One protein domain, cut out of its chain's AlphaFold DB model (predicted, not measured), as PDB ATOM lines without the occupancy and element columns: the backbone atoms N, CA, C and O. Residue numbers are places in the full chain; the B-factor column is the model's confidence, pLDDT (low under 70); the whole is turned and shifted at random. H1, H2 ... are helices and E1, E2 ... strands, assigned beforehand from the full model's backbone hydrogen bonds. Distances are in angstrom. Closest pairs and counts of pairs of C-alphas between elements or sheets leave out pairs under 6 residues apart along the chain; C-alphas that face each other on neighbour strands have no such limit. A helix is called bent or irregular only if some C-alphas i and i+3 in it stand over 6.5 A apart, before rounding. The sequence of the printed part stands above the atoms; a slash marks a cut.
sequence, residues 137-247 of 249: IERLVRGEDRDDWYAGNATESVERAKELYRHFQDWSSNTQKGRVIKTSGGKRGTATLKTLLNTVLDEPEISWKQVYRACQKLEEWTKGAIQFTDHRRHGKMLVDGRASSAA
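AT A GLANCE: This is residues 137 to 247 of the 249 residues of an uncharacterized protein of Halococcus thailandensis JCM 13552 (UniProt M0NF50). A small antiparallel sheet of three strands has two crossed helices, H3 and H5, over one face, and H4 packs on both of these helices. H1 packs on H3, while the short helices H2 and H6 lie far from the core and touch no helix. The printed part has 111 residues, with six named helices and three named strands in the order H1 H2 H3 E1 H4 H5 E2 E3 H6; the sheet's order is E1 E3 E2, and the class is mixed, helices and strands. The whole is compact, with a radius of gyration of the C-alphas of 14.1 A and spans of 43 by 38 by 22 A.

IN THESE COORDINATES: H1 is residues 137 to 142, 8.6 A long, beginning at C-alpha 137 (-7.890, 48.400, -12.825). H2 is residues 150 to 153, 5.8 A. H3 is residues 156 to 173, 25.9 A; it is irregular, with C-alphas 166 and 169 7.4 A apart, and has a kink of 51 degrees near residue 167. E1 is residues 180 to 182, 6.3 A, H4 residues 193 to 201, 12.2 A, and H5 residues 208 to 221, 19.8 A, ending at C-alpha 221 (-5.645, 47.473, -8.135). E2 is residues 226 to 231, 14.9 A, and E3 residues 235 to 240, 16.1 A. H6 is residues 242 to 245, 5.8 A, ending at C-alpha 245 (-1.507, 29.712, -8.377).

HOW THE PARTS SIT: H3 is the hub. With residues 157 to 165 alone it touches H5, about perpendicular at 81 degrees; the closest C-alphas, of Ala 161 and Ala 214, are 4.8 A apart. With residues 160 to 164 alone it touches H4, closest at Leu 164 and Leu 197, C-alphas 7.2 A apart. With residues 162 to 166 alone it touches H1, closest at Val 141 and Lys 162, C-alphas 6.3 A apart. H3 and H5 are on the same face of the sheet, two layers, at heights of 9.4 A and 9.2 A; H5 runs along the strands, at 20 degrees to E2 on the local plane. H4 only grazes the sheet, with residues 193 to 194. E1, H4 H5 and E2 form a split strand-helix-strand unit, two strands running the same way with E3 between them, and a right-handed crossover. N 181 and O 238 of E1 and E3 are 2.9 A apart, and N 229 and O 237 of the hairpin E2 and E3 2.9 A, within hydrogen-bond range. Every O i to N i+4 pair is within range in H1, H4 and H5, and 12 of 14 in H3; H2 and H6 are too short for one.

THE WHOLE: The C-alphas farthest apart, of Asp 148 and Arg 188, are 44.6 A apart. The printed part has no cut, and no link is long. Mean pLDDT of the printed part is 77.9; residues 143 to 154, 176 to 178, 184 to 191 and 242 to 247 are under 70.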
ATOM      1  N   ILE A 137      -8.685  47.903 -11.690       73.38
ATOM      2  CA  ILE A 137      -7.890  48.400 -12.825       73.38
ATOM      3  C   ILE A 137      -8.574  48.191 -14.180       73.38
ATOM      4  O   ILE A 137      -8.464  49.039 -15.063       73.38
ATOM      5  N   GLU A 138      -9.307  47.092 -14.352       77.19
ATOM      6  CA  GLU A 138      -9.990  46.763 -15.605       77.19
ATOM      7  C   GLU A 138     -11.150  47.728 -15.849       77.19
ATOM      8  O   GLU A 138     -11.310  48.223 -16.965       77.19
ATOM      9  N   ARG A 139     -11.894  48.073 -14.792       74.50
ATOM     10  CA  ARG A 139     -12.943  49.102 -14.830       74.50
ATOM     11  C   ARG A 139     -12.363  50.470 -15.188       74.50
ATOM     12  O   ARG A 139     -12.880  51.155 -16.072       74.50
ATOM     13  N   LEU A 140     -11.221  50.828 -14.589       70.31
ATOM     14  CA  LEU A 140     -10.551  52.098 -14.879       70.31
ATOM     15  C   LEU A 140     -10.034  52.169 -16.324       70.31
ATOM     16  O   LEU A 140     -10.088  53.227 -16.954       70.31
ATOM     17  N   VAL A 141      -9.515  51.062 -16.855       74.38
ATOM     18  CA  VAL A 141      -9.019  50.978 -18.237       74.38
ATOM     19  C   VAL A 141     -10.157  51.029 -19.256       74.38
ATOM     20  O   VAL A 141      -9.973  51.653 -20.302       74.38
ATOM     21  N   ARG A 142     -11.318  50.439 -18.941       75.88
ATOM     22  CA  ARG A 142     -12.534  50.483 -19.774       75.88
ATOM     23  C   ARG A 142     -13.282  51.816 -19.706       75.88
ATOM     24  O   ARG A 142     -14.074  52.097 -20.595       75.88
ATOM     25  N   GLY A 143     -13.002  52.641 -18.698       66.25
ATOM     26  CA  GLY A 143     -13.626  53.953 -18.538       66.25
ATOM     27  C   GLY A 143     -15.043  53.903 -17.964       66.25
ATOM     28  O   GLY A 143     -15.769  54.872 -18.131       66.25
ATOM     29  N   GLU A 144     -15.427  52.811 -17.293       63.56
ATOM     30  CA  GLU A 144     -16.747  52.682 -16.644       63.56
ATOM     31  C   GLU A 144     -16.853  53.519 -15.352       63.56
ATOM     32  O   GLU A 144     -17.937  53.972 -15.015       63.56
ATOM     33  N   ASP A 145     -15.735  53.793 -14.666       59.50
ATOM     34  CA  ASP A 145     -15.684  54.572 -13.407       59.50
ATOM     35  C   ASP A 145     -15.178  56.016 -13.614       59.50
ATOM     36  O   ASP A 145     -14.494  56.594 -12.761       59.50
ATOM     37  N   ARG A 146     -15.420  56.592 -14.797       54.81
ATOM     38  CA  ARG A 146     -14.787  57.859 -15.201       54.81
ATOM     39  C   ARG A 146     -15.342  59.098 -14.498       54.81
ATOM     40  O   ARG A 146     -14.628  60.091 -14.466       54.81
ATOM     41  N   ASP A 147     -16.545  59.045 -13.930       53.47
ATOM     42  CA  ASP A 147     -17.225  60.254 -13.447       53.47
ATOM     43  C   ASP A 147     -17.087  60.478 -11.929       53.47
ATOM     44  O   ASP A 147     -16.830  61.603 -11.504       53.47
ATOM     45  N   ASP A 148     -17.110  59.426 -11.102       53.41
ATOM     46  CA  ASP A 148     -17.114  59.594  -9.636       53.41
ATOM     47  C   ASP A 148     -15.718  59.565  -8.986       53.41
ATOM     48  O   ASP A 148     -15.491  60.172  -7.939       53.41
ATOM     49  N   TRP A 149     -14.746  58.875  -9.594       53.62
ATOM     50  CA  TRP A 149     -13.417  58.682  -8.990       53.62
ATOM     51  C   TRP A 149     -12.349  59.646  -9.531       53.62
ATOM     52  O   TRP A 149     -11.440  60.072  -8.806       53.62
ATOM     53  N   TYR A 150     -12.467  60.030 -10.805       51.62
ATOM     54  CA  TYR A 150     -11.540  60.946 -11.481       51.62
ATOM     55  C   TYR A 150     -11.664  62.397 -11.015       51.62
ATOM     56  O   TYR A 150     -10.692  63.142 -11.127       51.62
ATOM     57  N   ALA A 151     -12.810  62.788 -10.453       49.03
ATOM     58  CA  ALA A 151     -13.100  64.172 -10.086       49.03
ATOM     59  C   ALA A 151     -12.191  64.750  -8.976       49.03
ATOM     60  O   ALA A 151     -12.230  65.954  -8.733       49.03
ATOM     61  N   GLY A 152     -11.335  63.946  -8.325       49.66
ATOM     62  CA  GLY A 152     -10.391  64.476  -7.328       49.66
ATOM     63  C   GLY A 152      -9.135  63.660  -7.005       49.66
ATOM     64  O   GLY A 152      -8.251  64.199  -6.347       49.66
ATOM     65  N   ASN A 153      -9.011  62.395  -7.441       53.06
ATOM     66  CA  ASN A 153      -7.970  61.484  -6.926       53.06
ATOM     67  C   ASN A 153      -7.119  60.771  -7.992       53.06
ATOM     68  O   ASN A 153      -6.320  59.890  -7.648       53.06
ATOM     69  N   ALA A 154      -7.247  61.125  -9.276       59.94
ATOM     70  CA  ALA A 154      -6.400  60.578 -10.337       59.94
ATOM     71  C   ALA A 154      -4.973  61.145 -10.230       59.94
ATOM     72  O   ALA A 154      -4.576  62.075 -10.922       59.94
ATOM     73  N   THR A 155      -4.195  60.599  -9.296       78.50
ATOM     74  CA  THR A 155      -2.768  60.907  -9.185       78.50
ATOM     75  C   THR A 155      -2.030  60.344 -10.393       78.50
ATOM     76  O   THR A 155      -2.374  59.276 -10.896       78.50
ATOM     77  N   GLU A 156      -0.944  60.988 -10.812       84.88
ATOM     78  CA  GLU A 156      -0.129  60.496 -11.929       84.88
ATOM     79  C   GLU A 156       0.362  59.047 -11.725       84.88
ATOM     80  O   GLU A 156       0.670  58.341 -12.673       84.88
ATOM     81  N   SER A 157       0.464  58.568 -10.479       84.50
ATOM     82  CA  SER A 157       0.828  57.168 -10.206       84.50
ATOM     83  C   SER A 157      -0.250  56.178 -10.664       84.50
ATOM     84  O   SER A 157       0.083  55.056 -11.037       84.50
ATOM     85  N   VAL A 158      -1.522  56.590 -10.644       85.38
ATOM     86  CA  VAL A 158      -2.656  55.796 -11.130       85.38
ATOM     87  C   VAL A 158      -2.640  55.731 -12.651       85.38
ATOM     88  O   VAL A 158      -2.711  54.634 -13.190       85.38
ATOM     89  N   GLU A 159      -2.459  56.860 -13.342       86.62
ATOM     90  CA  GLU A 159      -2.340  56.881 -14.811       86.62
ATOM     91  C   GLU A 159      -1.199  55.981 -15.294       86.62
ATOM     92  O   GLU A 159      -1.388  55.112 -16.142       86.62
ATOM     93  N   ARG A 160      -0.031  56.077 -14.649       90.56
ATOM     94  CA  ARG A 160       1.104  55.194 -14.948       90.56
ATOM     95  C   ARG A 160       0.780  53.718 -14.690       90.56
ATOM     96  O   ARG A 160       1.214  52.860 -15.453       90.56
ATOM     97  N   ALA A 161       0.004  53.403 -13.652       90.56
ATOM     98  CA  ALA A 161      -0.452  52.036 -13.393       90.56
ATOM     99  C   ALA A 161      -1.420  51.521 -14.475       90.56
ATOM    100  O   ALA A 161      -1.364  50.340 -14.819       90.56
ATOM    101  N   LYS A 162      -2.262  52.382 -15.060       90.19
ATOM    102  CA  LYS A 162      -3.119  52.007 -16.199       90.19
ATOM    103  C   LYS A 162      -2.298  51.626 -17.413       90.19
ATOM    104  O   LYS A 162      -2.552  50.581 -18.005       90.19
ATOM    105  N   GLU A 163      -1.320  52.457 -17.760       91.56
ATOM    106  CA  GLU A 163      -0.465  52.201 -18.917       91.56
ATOM    107  C   GLU A 163       0.394  50.954 -18.705       91.56
ATOM    108  O   GLU A 163       0.487  50.108 -19.595       91.56
ATOM    109  N   LEU A 164       0.908  50.753 -17.483       90.62
ATOM    110  CA  LEU A 164       1.531  49.487 -17.105       90.62
ATOM    111  C   LEU A 164       0.593  48.301 -17.356       90.62
ATOM    112  O   LEU A 164       1.028  47.326 -17.956       90.62
ATOM    113  N   TYR A 165      -0.668  48.361 -16.910       91.19
ATOM    114  CA  TYR A 165      -1.627  47.265 -17.078       91.19
ATOM    115  C   TYR A 165      -1.935  46.978 -18.551       91.19
ATOM    116  O   TYR A 165      -1.919  45.818 -18.960       91.19
ATOM    117  N   ARG A 166      -2.178  48.026 -19.348       90.75
ATOM    118  CA  ARG A 166      -2.506  47.924 -20.781       90.75
ATOM    119  C   ARG A 166      -1.425  47.196 -21.567       90.75
ATOM    120  O   ARG A 166      -1.741  46.328 -22.370       90.75
ATOM    121  N   HIS A 167      -0.165  47.521 -21.296       90.50
ATOM    122  CA  HIS A 167       0.970  46.968 -22.029       90.50
ATOM    123  C   HIS A 167       1.649  45.789 -21.326       90.50
ATOM    124  O   HIS A 167       2.583  45.196 -21.869       90.50
ATOM    125  N   PHE A 168       1.190  45.407 -20.129       89.12
ATOM    126  CA  PHE A 168       1.824  44.359 -19.334       89.12
ATOM    127  C   PHE A 168       1.944  43.038 -20.100       89.12
ATOM    128  O   PHE A 168       2.990  42.389 -20.052       89.12
ATOM    129  N   GLN A 169       0.893  42.631 -20.813       87.31
ATOM    130  CA  GLN A 169       0.865  41.362 -21.541       87.31
ATOM    131  C   GLN A 169       1.849  41.357 -22.724       87.31
ATOM    132  O   GLN A 169       2.593  40.391 -22.915       87.31
ATOM    133  N   ASP A 170       1.932  42.463 -23.459       87.69
ATOM    134  CA  ASP A 170       2.854  42.618 -24.588       87.69
ATOM    135  C   ASP A 170       4.310  42.669 -24.117       87.69
ATOM    136  O   ASP A 170       5.206  42.055 -24.697       87.69
ATOM    137  N   TRP A 171       4.575  43.372 -23.018       87.31
ATOM    138  CA  TRP A 171       5.924  43.473 -22.474       87.31
ATOM    139  C   TRP A 171       6.383  42.181 -21.811       87.31
ATOM    140  O   TRP A 171       7.530  41.776 -21.991       87.31
ATOM    141  N   SER A 172       5.510  41.515 -21.054       84.25
ATOM    142  CA  SER A 172       5.854  40.265 -20.373       84.25
ATOM    143  C   SER A 172       6.059  39.109 -21.352       84.25
ATOM    144  O   SER A 172       7.015  38.351 -21.169       84.25
ATOM    145  N   SER A 173       5.251  39.008 -22.413       81.12
ATOM    146  CA  SER A 173       5.386  37.973 -23.453       81.12
ATOM    147  C   SER A 173       6.701  38.068 -24.235       81.12
ATOM    148  O   SER A 173       7.292  37.041 -24.561       81.12
ATOM    149  N   ASN A 174       7.224  39.282 -24.432       76.88
ATOM    150  CA  ASN A 174       8.526  39.523 -25.059       76.88
ATOM    151  C   ASN A 174       9.731  39.154 -24.172       76.88
ATOM    152  O   ASN A 174      10.876  39.150 -24.631       76.88
ATOM    153  N   THR A 175       9.516  38.837 -22.893       74.88
ATOM    154  CA  THR A 175      10.602  38.390 -22.013       74.88
ATOM    155  C   THR A 175      10.872  36.894 -22.172       74.88
ATOM    156  O   THR A 175       9.966  36.102 -22.395       74.88
ATOM    157  N   GLN A 176      12.119  36.458 -21.961       63.91
ATOM    158  CA  GLN A 176      12.521  35.046 -22.106       63.91
ATOM    159  C   GLN A 176      11.744  34.068 -21.195       63.91
ATOM    160  O   GLN A 176      11.726  32.867 -21.449       63.91
ATOM    161  N   LYS A 177      11.112  34.563 -20.121       65.56
ATOM    162  CA  LYS A 177      10.237  33.772 -19.236       65.56
ATOM    163  C   LYS A 177       8.741  34.036 -19.467       65.56
ATOM    164  O   LYS A 177       7.925  33.503 -18.721       65.56
ATOM    165  N   GLY A 178       8.394  34.858 -20.459       60.16
ATOM    166  CA  GLY A 178       7.041  35.160 -20.936       60.16
ATOM    167  C   GLY A 178       6.087  35.793 -19.920       60.16
ATOM    168  O   GLY A 178       4.897  35.862 -20.193       60.16
ATOM    169  N   ARG A 179       6.561  36.134 -18.711       74.19
ATOM    170  CA  ARG A 179       5.699  36.393 -17.534       74.19
ATOM    171  C   ARG A 179       6.321  37.307 -16.478       74.19
ATOM    172  O   ARG A 179       5.734  37.506 -15.417       74.19
ATOM    173  N   VAL A 180       7.544  37.794 -16.711       81.06
ATOM    174  CA  VAL A 180       8.303  38.549 -15.705       81.06
ATOM    175  C   VAL A 180       8.960  39.752 -16.347       81.06
ATOM    176  O   VAL A 180       9.896  39.600 -17.131       81.06
ATOM    177  N   ILE A 181       8.532  40.945 -15.943       82.62
ATOM    178  CA  ILE A 181       9.169  42.192 -16.355       82.62
ATOM    179  C   ILE A 181      10.135  42.620 -15.254       82.62
ATOM    180  O   ILE A 181       9.759  42.837 -14.099       82.62
ATOM    181  N   LYS A 182      11.416  42.719 -15.608       80.94
ATOM    182  CA  LYS A 182      12.459  43.163 -14.681       80.94
ATOM    183  C   LYS A 182      12.448  44.681 -14.592       80.94
ATOM    184  O   LYS A 182      12.420  45.359 -15.617       80.94
ATOM    185  N   THR A 183      12.519  45.212 -13.372       72.38
ATOM    186  CA  THR A 183      12.667  46.662 -13.201       72.38
ATOM    187  C   THR A 183      14.104  47.093 -13.462       72.38
ATOM    188  O   THR A 183      14.325  47.972 -14.279       72.38
ATOM    189  N   SER A 184      15.099  46.431 -12.874       65.81
ATOM    190  CA  SER A 184      16.514  46.764 -13.064       65.81
ATOM    191  C   SER A 184      17.184  45.945 -14.174       65.81
ATOM    192  O   SER A 184      16.883  44.763 -14.350       65.81
ATOM    193  N   GLY A 185      18.108  46.603 -14.887       56.50
ATOM    194  CA  GLY A 185      18.828  46.168 -16.090       56.50
ATOM    195  C   GLY A 185      19.011  44.659 -16.283       56.50
ATOM    196  O   GLY A 185      19.699  43.980 -15.521       56.50
ATOM    197  N   GLY A 186      18.421  44.148 -17.367       53.00
ATOM    198  CA  GLY A 186      18.846  42.896 -17.987       53.00
ATOM    199  C   GLY A 186      20.148  43.077 -18.780       53.00
ATOM    200  O   GLY A 186      20.684  44.179 -18.867       53.00
ATOM    201  N   LYS A 187      20.652  41.986 -19.377       53.31
ATOM    202  CA  LYS A 187      21.781  41.996 -20.332       53.31
ATOM    203  C   LYS A 187      21.652  43.169 -21.322       53.31
ATOM    204  O   LYS A 187      20.529  43.486 -21.728       53.31
ATOM    205  N   ARG A 188      22.791  43.768 -21.718       46.25
ATOM    206  CA  ARG A 188      22.879  44.875 -22.696       46.25
ATOM    207  C   ARG A 188      21.863  44.675 -23.830       46.25
ATOM    208  O   ARG A 188      21.897  43.637 -24.486       46.25
ATOM    209  N   GLY A 189      20.963  45.644 -24.011       55.16
ATOM    210  CA  GLY A 189      19.932  45.633 -25.058       55.16
ATOM    211  C   GLY A 189      18.518  45.238 -24.614       55.16
ATOM    212  O   GLY A 189      17.607  45.296 -25.431       55.16
ATOM    213  N   THR A 190      18.289  44.869 -23.348       61.00
ATOM    214  CA  THR A 190      16.917  44.624 -22.855       61.00
ATOM    215  C   THR A 190      16.289  45.933 -22.373       61.00
ATOM    216  O   THR A 190      16.837  46.568 -21.471       61.00
ATOM    217  N   ALA A 191      15.143  46.325 -22.939       66.00
ATOM    218  CA  ALA A 191      14.389  47.493 -22.483       66.00
ATOM    219  C   ALA A 191      14.022  47.354 -20.994       66.00
ATOM    220  O   ALA A 191      13.537  46.310 -20.556       66.00
ATOM    221  N   THR A 192      14.292  48.396 -20.202       81.50
ATOM    222  CA  THR A 192      13.926  48.419 -18.777       81.50
ATOM    223  C   THR A 192      12.491  48.895 -18.607       81.50
ATOM    224  O   THR A 192      11.991  49.646 -19.441       81.50
ATOM    225  N   LEU A 193      11.840  48.528 -17.498       86.00
ATOM    226  CA  LEU A 193      10.485  49.003 -17.199       86.00
ATOM    227  C   LEU A 193      10.372  50.537 -17.224       86.00
ATOM    228  O   LEU A 193       9.377  51.070 -17.700       86.00
ATOM    229  N   LYS A 194      11.409  51.241 -16.751       88.31
ATOM    230  CA  LYS A 194      11.488  52.704 -16.819       88.31
ATOM    231  C   LYS A 194      11.475  53.191 -18.271       88.31
ATOM    232  O   LYS A 194      10.707  54.084 -18.597       88.31
ATOM    233  N   THR A 195      12.288  52.591 -19.142       87.19
ATOM    234  CA  THR A 195      12.332  52.948 -20.569       87.19
ATOM    235  C   THR A 195      10.986  52.699 -21.247       87.19
ATOM    236  O   THR A 195      10.506  53.567 -21.959       87.19
ATOM    237  N   LEU A 196      10.359  51.549 -20.979       88.44
ATOM    238  CA  LEU A 196       9.054  51.189 -21.541       88.44
ATOM    239  C   LEU A 196       7.959  52.183 -21.131       88.44
ATOM    240  O   LEU A 196       7.172  52.610 -21.972       88.44
ATOM    241  N   LEU A 197       7.945  52.590 -19.858       88.94
ATOM    242  CA  LEU A 197       7.005  53.595 -19.367       88.94
ATOM    243  C   LEU A 197       7.250  54.974 -19.976       88.94
ATOM    244  O   LEU A 197       6.291  55.596 -20.416       88.94
ATOM    245  N   ASN A 198       8.506  55.426 -20.047       89.94
ATOM    246  CA  ASN A 198       8.837  56.695 -20.700       89.94
ATOM    247  C   ASN A 198       8.332  56.719 -22.152       89.94
ATOM    248  O   ASN A 198       7.787  57.722 -22.587       89.94
ATOM    249  N   THR A 199       8.482  55.609 -22.890       88.31
ATOM    250  CA  THR A 199       8.050  55.520 -24.292       88.31
ATOM    251  C   THR A 199       6.535  55.613 -24.460       88.31
ATOM    252  O   THR A 199       6.080  56.233 -25.413       88.31
ATOM    253  N   VAL A 200       5.749  55.000 -23.573       89.75
ATOM    254  CA  VAL A 200       4.278  55.025 -23.691       89.75
ATOM    255  C   VAL A 200       3.684  56.340 -23.196       89.75
ATOM    256  O   VAL A 200       2.711  56.824 -23.762       89.75
ATOM    257  N   LEU A 201       4.268  56.921 -22.149       87.31
ATOM    258  CA  LEU A 201       3.764  58.150 -21.535       87.31
ATOM    259  C   LEU A 201       4.289  59.423 -22.210       87.31
ATOM    260  O   LEU A 201       3.844  60.509 -21.854       87.31
ATOM    261  N   ASP A 202       5.241  59.289 -23.138       85.94
ATOM    262  CA  ASP A 202       5.984  60.400 -23.750       85.94
ATOM    263  C   ASP A 202       6.608  61.342 -22.695       85.94
ATOM    264  O   ASP A 202       6.769  62.547 -22.885       85.94
ATOM    265  N   GLU A 203       6.952  60.782 -21.528       84.56
ATOM    266  CA  GLU A 203       7.554  61.517 -20.419       84.56
ATOM    267  C   GLU A 203       9.090  61.484 -20.551       84.56
ATOM    268  O   GLU A 203       9.684  60.398 -20.600       84.56
ATOM    269  N   PRO A 204       9.767  62.652 -20.553       76.19
ATOM    270  CA  PRO A 204      11.200  62.731 -20.833       76.19
ATOM    271  C   PRO A 204      12.052  62.060 -19.750       76.19
ATOM    272  O   PRO A 204      13.100  61.489 -20.058       76.19
ATOM    273  N   GLU A 205      11.606  62.056 -18.488       82.62
ATOM    274  CA  GLU A 205      12.339  61.388 -17.415       82.62
ATOM    275  C   GLU A 205      11.460  60.963 -16.227       82.62
ATOM    276  O   GLU A 205      11.187  61.739 -15.314       82.62
ATOM    277  N   ILE A 206      11.083  59.682 -16.174       88.69
ATOM    278  CA  ILE A 206      10.436  59.106 -14.990       88.69
ATOM    279  C   ILE A 206      11.498  58.631 -13.989       88.69
ATOM    280  O   ILE A 206      12.423  57.877 -14.309       88.69
ATOM    281  N   SER A 207      11.368  59.029 -12.726       89.25
ATOM    282  CA  SER A 207      12.217  58.534 -11.638       89.25
ATOM    283  C   SER A 207      11.849  57.100 -11.232       89.25
ATOM    284  O   SER A 207      10.684  56.697 -11.256       89.25
ATOM    285  N   TRP A 208      12.820  56.318 -10.742       88.44
ATOM    286  CA  TRP A 208      12.546  54.965 -10.223       88.44
ATOM    287  C   TRP A 208      11.507  54.948  -9.096       88.44
ATOM    288  O   TRP A 208      10.733  54.000  -8.987       88.44
ATOM    289  N   LYS A 209      11.440  56.014  -8.288       90.06
ATOM    290  CA  LYS A 209      10.422  56.162  -7.238       90.06
ATOM    291  C   LYS A 209       9.009  56.210  -7.823       90.06
ATOM    292  O   LYS A 209       8.118  55.567  -7.276       90.06
ATOM    293  N   GLN A 210       8.804  56.937  -8.923       91.19
ATOM    294  CA  GLN A 210       7.512  56.998  -9.617       91.19
ATOM    295  C   GLN A 210       7.154  55.645 -10.237       91.19
ATOM    296  O   GLN A 210       6.028  55.186 -10.058       91.19
ATOM    297  N   VAL A 211       8.119  54.962 -10.865       90.56
ATOM    298  CA  VAL A 211       7.911  53.606 -11.402       90.56
ATOM    299  C   VAL A 211       7.475  52.642 -10.298       90.56
ATOM    300  O   VAL A 211       6.495  51.921 -10.462       90.56
ATOM    301  N   TYR A 212       8.149  52.644  -9.145       91.44
ATOM    302  CA  TYR A 212       7.800  51.754  -8.035       91.44
ATOM    303  C   TYR A 212       6.434  52.069  -7.430       91.44
ATOM    304  O   TYR A 212       5.681  51.141  -7.150       91.44
ATOM    305  N   ARG A 213       6.074  53.350  -7.289       91.00
ATOM    306  CA  ARG A 213       4.724  53.745  -6.855       91.00
ATOM    307  C   ARG A 213       3.656  53.257  -7.832       91.00
ATOM    308  O   ARG A 213       2.641  52.729  -7.392       91.00
ATOM    309  N   ALA A 214       3.903  53.375  -9.137       92.12
ATOM    310  CA  ALA A 214       2.997  52.860 -10.159       92.12
ATOM    311  C   ALA A 214       2.869  51.326 -10.089       92.12
ATOM    312  O   ALA A 214       1.760  50.809 -10.149       92.12
ATOM    313  N   CYS A 215       3.971  50.597  -9.876       91.56
ATOM    314  CA  CYS A 215       3.947  49.137  -9.702       91.56
ATOM    315  C   CYS A 215       3.166  48.709  -8.451       91.56
ATOM    316  O   CYS A 215       2.384  47.765  -8.507       91.56
ATOM    317  N   GLN A 216       3.346  49.415  -7.330       90.56
ATOM    318  CA  GLN A 216       2.597  49.161  -6.095       90.56
ATOM    319  C   GLN A 216       1.101  49.431  -6.280       90.56
ATOM    320  O   GLN A 216       0.270  48.642  -5.840       90.56
ATOM    321  N   LYS A 217       0.750  50.522  -6.974       90.94
ATOM    322  CA  LYS A 217      -0.646  50.821  -7.313       90.94
ATOM    323  C   LYS A 217      -1.249  49.785  -8.247       90.94
ATOM    324  O   LYS A 217      -2.385  49.374  -8.038       90.94
ATOM    325  N   LEU A 218      -0.481  49.309  -9.218       91.19
ATOM    326  CA  LEU A 218      -0.901  48.226 -10.093       91.19
ATOM    327  C   LEU A 218      -1.208  46.941  -9.309       91.19
ATOM    328  O   LEU A 218      -2.240  46.320  -9.540       91.19
ATOM    329  N   GLU A 219      -0.352  46.550  -8.368       91.44
ATOM    330  CA  GLU A 219      -0.574  45.371  -7.519       91.44
ATOM    331  C   GLU A 219      -1.836  45.506  -6.653       91.44
ATOM    332  O   GLU A 219      -2.678  44.604  -6.633       91.44
ATOM    333  N   GLU A 220      -2.012  46.663  -6.008       88.75
ATOM    334  CA  GLU A 220      -3.199  46.993  -5.208       88.75
ATOM    335  C   GLU A 220      -4.484  46.872  -6.048       88.75
ATOM    336  O   GLU A 220      -5.472  46.270  -5.626       88.75
ATOM    337  N   TRP A 221      -4.461  47.384  -7.279       86.62
ATOM    338  CA  TRP A 221      -5.645  47.473  -8.135       86.62
ATOM    339  C   TRP A 221      -5.948  46.201  -8.919       86.62
ATOM    340  O   TRP A 221      -7.097  45.946  -9.285       86.62
ATOM    341  N   THR A 222      -4.927  45.387  -9.169       87.06
ATOM    342  CA  THR A 222      -5.086  44.054  -9.758       87.06
ATOM    343  C   THR A 222      -5.458  43.006  -8.711       87.06
ATOM    344  O   THR A 222      -5.643  41.843  -9.068       87.06
ATOM    345  N   LYS A 223      -5.574  43.391  -7.428       85.19
ATOM    346  CA  LYS A 223      -5.811  42.484  -6.294       85.19
ATOM    347  C   LYS A 223      -4.809  41.319  -6.282       85.19
ATOM    348  O   LYS A 223      -5.176  40.175  -6.026       85.19
ATOM    349  N   GLY A 224      -3.548  41.608  -6.613       82.44
ATOM    350  CA  GLY A 224      -2.473  40.617  -6.666       82.44
ATOM    351  C   GLY A 224      -2.446  39.730  -7.916       82.44
ATOM    352  O   GLY A 224      -1.646  38.795  -7.958       82.44
ATOM    353  N   ALA A 225      -3.265  39.999  -8.945       84.81
ATOM    354  CA  ALA A 225      -3.125  39.311 -10.232       84.81
ATOM    355  C   ALA A 225      -1.792  39.656 -10.919       84.81
ATOM    356  O   ALA A 225      -1.212  38.800 -11.578       84.81
ATOM    357  N   ILE A 226      -1.275  40.870 -10.711       90.44
ATOM    358  CA  ILE A 226       0.100  41.245 -11.047       90.44
ATOM    359  C   ILE A 226       0.797  41.625  -9.742       90.44
ATOM    360  O   ILE A 226       0.309  42.474  -9.003       90.44
ATOM    361  N   GLN A 227       1.934  40.998  -9.453       91.38
ATOM    362  CA  GLN A 227       2.644  41.147  -8.184       91.38
ATOM    363  C   GLN A 227       3.956  41.895  -8.367       91.38
ATOM    364  O   GLN A 227       4.727  41.598  -9.287       91.38
ATOM    365  N   PHE A 228       4.240  42.828  -7.458       92.12
ATOM    366  CA  PHE A 228       5.498  43.561  -7.431       92.12
ATOM    367  C   PHE A 228       6.436  42.963  -6.375       92.12
ATOM    368  O   PHE A 228       6.434  43.329  -5.202       92.12
ATOM    369  N   THR A 229       7.258  42.006  -6.801       89.56
ATOM    370  CA  THR A 229       8.074  41.177  -5.902       89.56
ATOM    371  C   THR A 229       9.528  41.630  -5.852       89.56
ATOM    372  O   THR A 229      10.054  42.216  -6.799       89.56
ATOM    373  N   ASP A 230      10.204  41.344  -4.739       89.00
ATOM    374  CA  ASP A 230      11.646  41.536  -4.599       89.00
ATOM    375  C   ASP A 230      12.375  40.199  -4.703       89.00
ATOM    376  O   ASP A 230      12.217  39.320  -3.857       89.00
ATOM    377  N   HIS A 231      13.173  40.029  -5.752       85.19
ATOM    378  CA  HIS A 231      13.918  38.806  -5.981       85.19
ATOM    379  C   HIS A 231      15.394  38.990  -5.641       85.19
ATOM    380  O   HIS A 231      16.107  39.767  -6.274       85.19
ATOM    381  N   ARG A 232      15.908  38.149  -4.737       79.69
ATOM    382  CA  ARG A 232      17.283  38.226  -4.209       79.69
ATOM    383  C   ARG A 232      18.385  38.347  -5.274       79.69
ATOM    384  O   ARG A 232      19.398  38.986  -5.024       79.69
ATOM    385  N   ARG A 233      18.220  37.721  -6.448       78.50
ATOM    386  CA  ARG A 233      19.206  37.771  -7.556       78.50
ATOM    387  C   ARG A 233      18.885  38.772  -8.666       78.50
ATOM    388  O   ARG A 233      19.723  38.993  -9.532       78.50
ATOM    389  N   HIS A 234      17.654  39.270  -8.728       75.38
ATOM    390  CA  HIS A 234      17.156  40.012  -9.897       75.38
ATOM    391  C   HIS A 234      16.549  41.371  -9.536       75.38
ATOM    392  O   HIS A 234      16.141  42.097 -10.439       75.38
ATOM    393  N   GLY A 235      16.539  41.722  -8.249       84.62
ATOM    394  CA  GLY A 235      15.932  42.941  -7.739       84.62
ATOM    395  C   GLY A 235      14.412  42.901  -7.840       84.62
ATOM    396  O   GLY A 235      13.795  41.833  -7.867       84.62
ATOM    397  N   LYS A 236      13.810  44.087  -7.916       87.31
ATOM    398  CA  LYS A 236      12.361  44.245  -8.027       87.31
ATOM    399  C   LYS A 236      11.854  43.768  -9.394       87.31
ATOM    400  O   LYS A 236      12.441  44.095 -10.433       87.31
ATOM    401  N   MET A 237      10.749  43.031  -9.417       87.69
ATOM    402  CA  MET A 237      10.150  42.481 -10.635       87.69
ATOM    403  C   MET A 237       8.626  42.575 -10.587       87.69
ATOM    404  O   MET A 237       8.030  42.426  -9.525       87.69
ATOM    405  N   LEU A 238       8.009  42.754 -11.753       89.06
ATOM    406  CA  LEU A 238       6.577  42.541 -11.946       89.06
ATOM    407  C   LEU A 238       6.354  41.129 -12.486       89.06
ATOM    408  O   LEU A 238       6.971  40.741 -13.482       89.06
ATOM    409  N   VAL A 239       5.492  40.368 -11.821       88.75
ATOM    410  CA  VAL A 239       5.206  38.965 -12.136       88.75
ATOM    411  C   VAL A 239       3.704  38.775 -12.281       88.75
ATOM    412  O   VAL A 239       2.933  39.314 -11.491       88.75
ATOM    413  N   ASP A 240       3.290  37.988 -13.269       88.44
ATOM    414  CA  ASP A 240       1.903  37.534 -13.362       88.44
ATOM    415  C   ASP A 240       1.605  36.494 -12.261       88.44
ATOM    416  O   ASP A 240       2.097  35.361 -12.292       88.44
ATOM    417  N   GLY A 241       0.809  36.894 -11.268       74.00
ATOM    418  CA  GLY A 241       0.408  36.074 -10.128       74.00
ATOM    419  C   GLY A 241      -0.616  34.994 -10.486       74.00
ATOM    420  O   GLY A 241      -0.654  33.952  -9.825       74.00
ATOM    421  N   ARG A 242      -1.388  35.163 -11.573       68.00
ATOM    422  CA  ARG A 242      -2.363  34.149 -12.026       68.00
ATOM    423  C   ARG A 242      -1.652  32.839 -12.375       68.00
ATOM    424  O   ARG A 242      -2.134  31.760 -12.036       68.00
ATOM    425  N   ALA A 243      -0.450  32.932 -12.945       55.75
ATOM    426  CA  ALA A 243       0.387  31.780 -13.272       55.75
ATOM    427  C   ALA A 243       1.006  31.075 -12.049       55.75
ATOM    428  O   ALA A 243       1.312  29.887 -12.138       55.75
ATOM    429  N   SER A 244       1.193  31.767 -10.919       51.56
ATOM    430  CA  SER A 244       1.800  31.174  -9.715       51.56
ATOM    431  C   SER A 244       0.831  30.264  -8.954       51.56
ATOM    432  O   SER A 244       1.271  29.311  -8.313       51.56
ATOM    433  N   SER A 245      -0.476  30.529  -9.036       47.28
ATOM    434  CA  SER A 245      -1.507  29.712  -8.377       47.28
ATOM    435  C   SER A 245      -1.734  28.351  -9.052       47.28
ATOM    436  O   SER A 245      -2.071  27.382  -8.382       47.28
ATOM    437  N   ALA A 246      -1.468  28.249 -10.359       48.22
ATOM    438  CA  ALA A 246      -1.677  27.032 -11.146       48.22
ATOM    439  C   ALA A 246      -0.587  25.957 -10.956       48.22
ATOM    440  O   ALA A 246      -0.753  24.838 -11.427       48.22
ATOM    441  N   ALA A 247       0.531  26.279 -10.296       45.59
ATOM    442  CA  ALA A 247       1.644  25.349 -10.067       45.59
ATOM    443  C   ALA A 247       1.670  24.745  -8.647       45.59
ATOM    444  O   ALA A 247       2.599  24.011  -8.321       45.59
TER     445      ALA A 247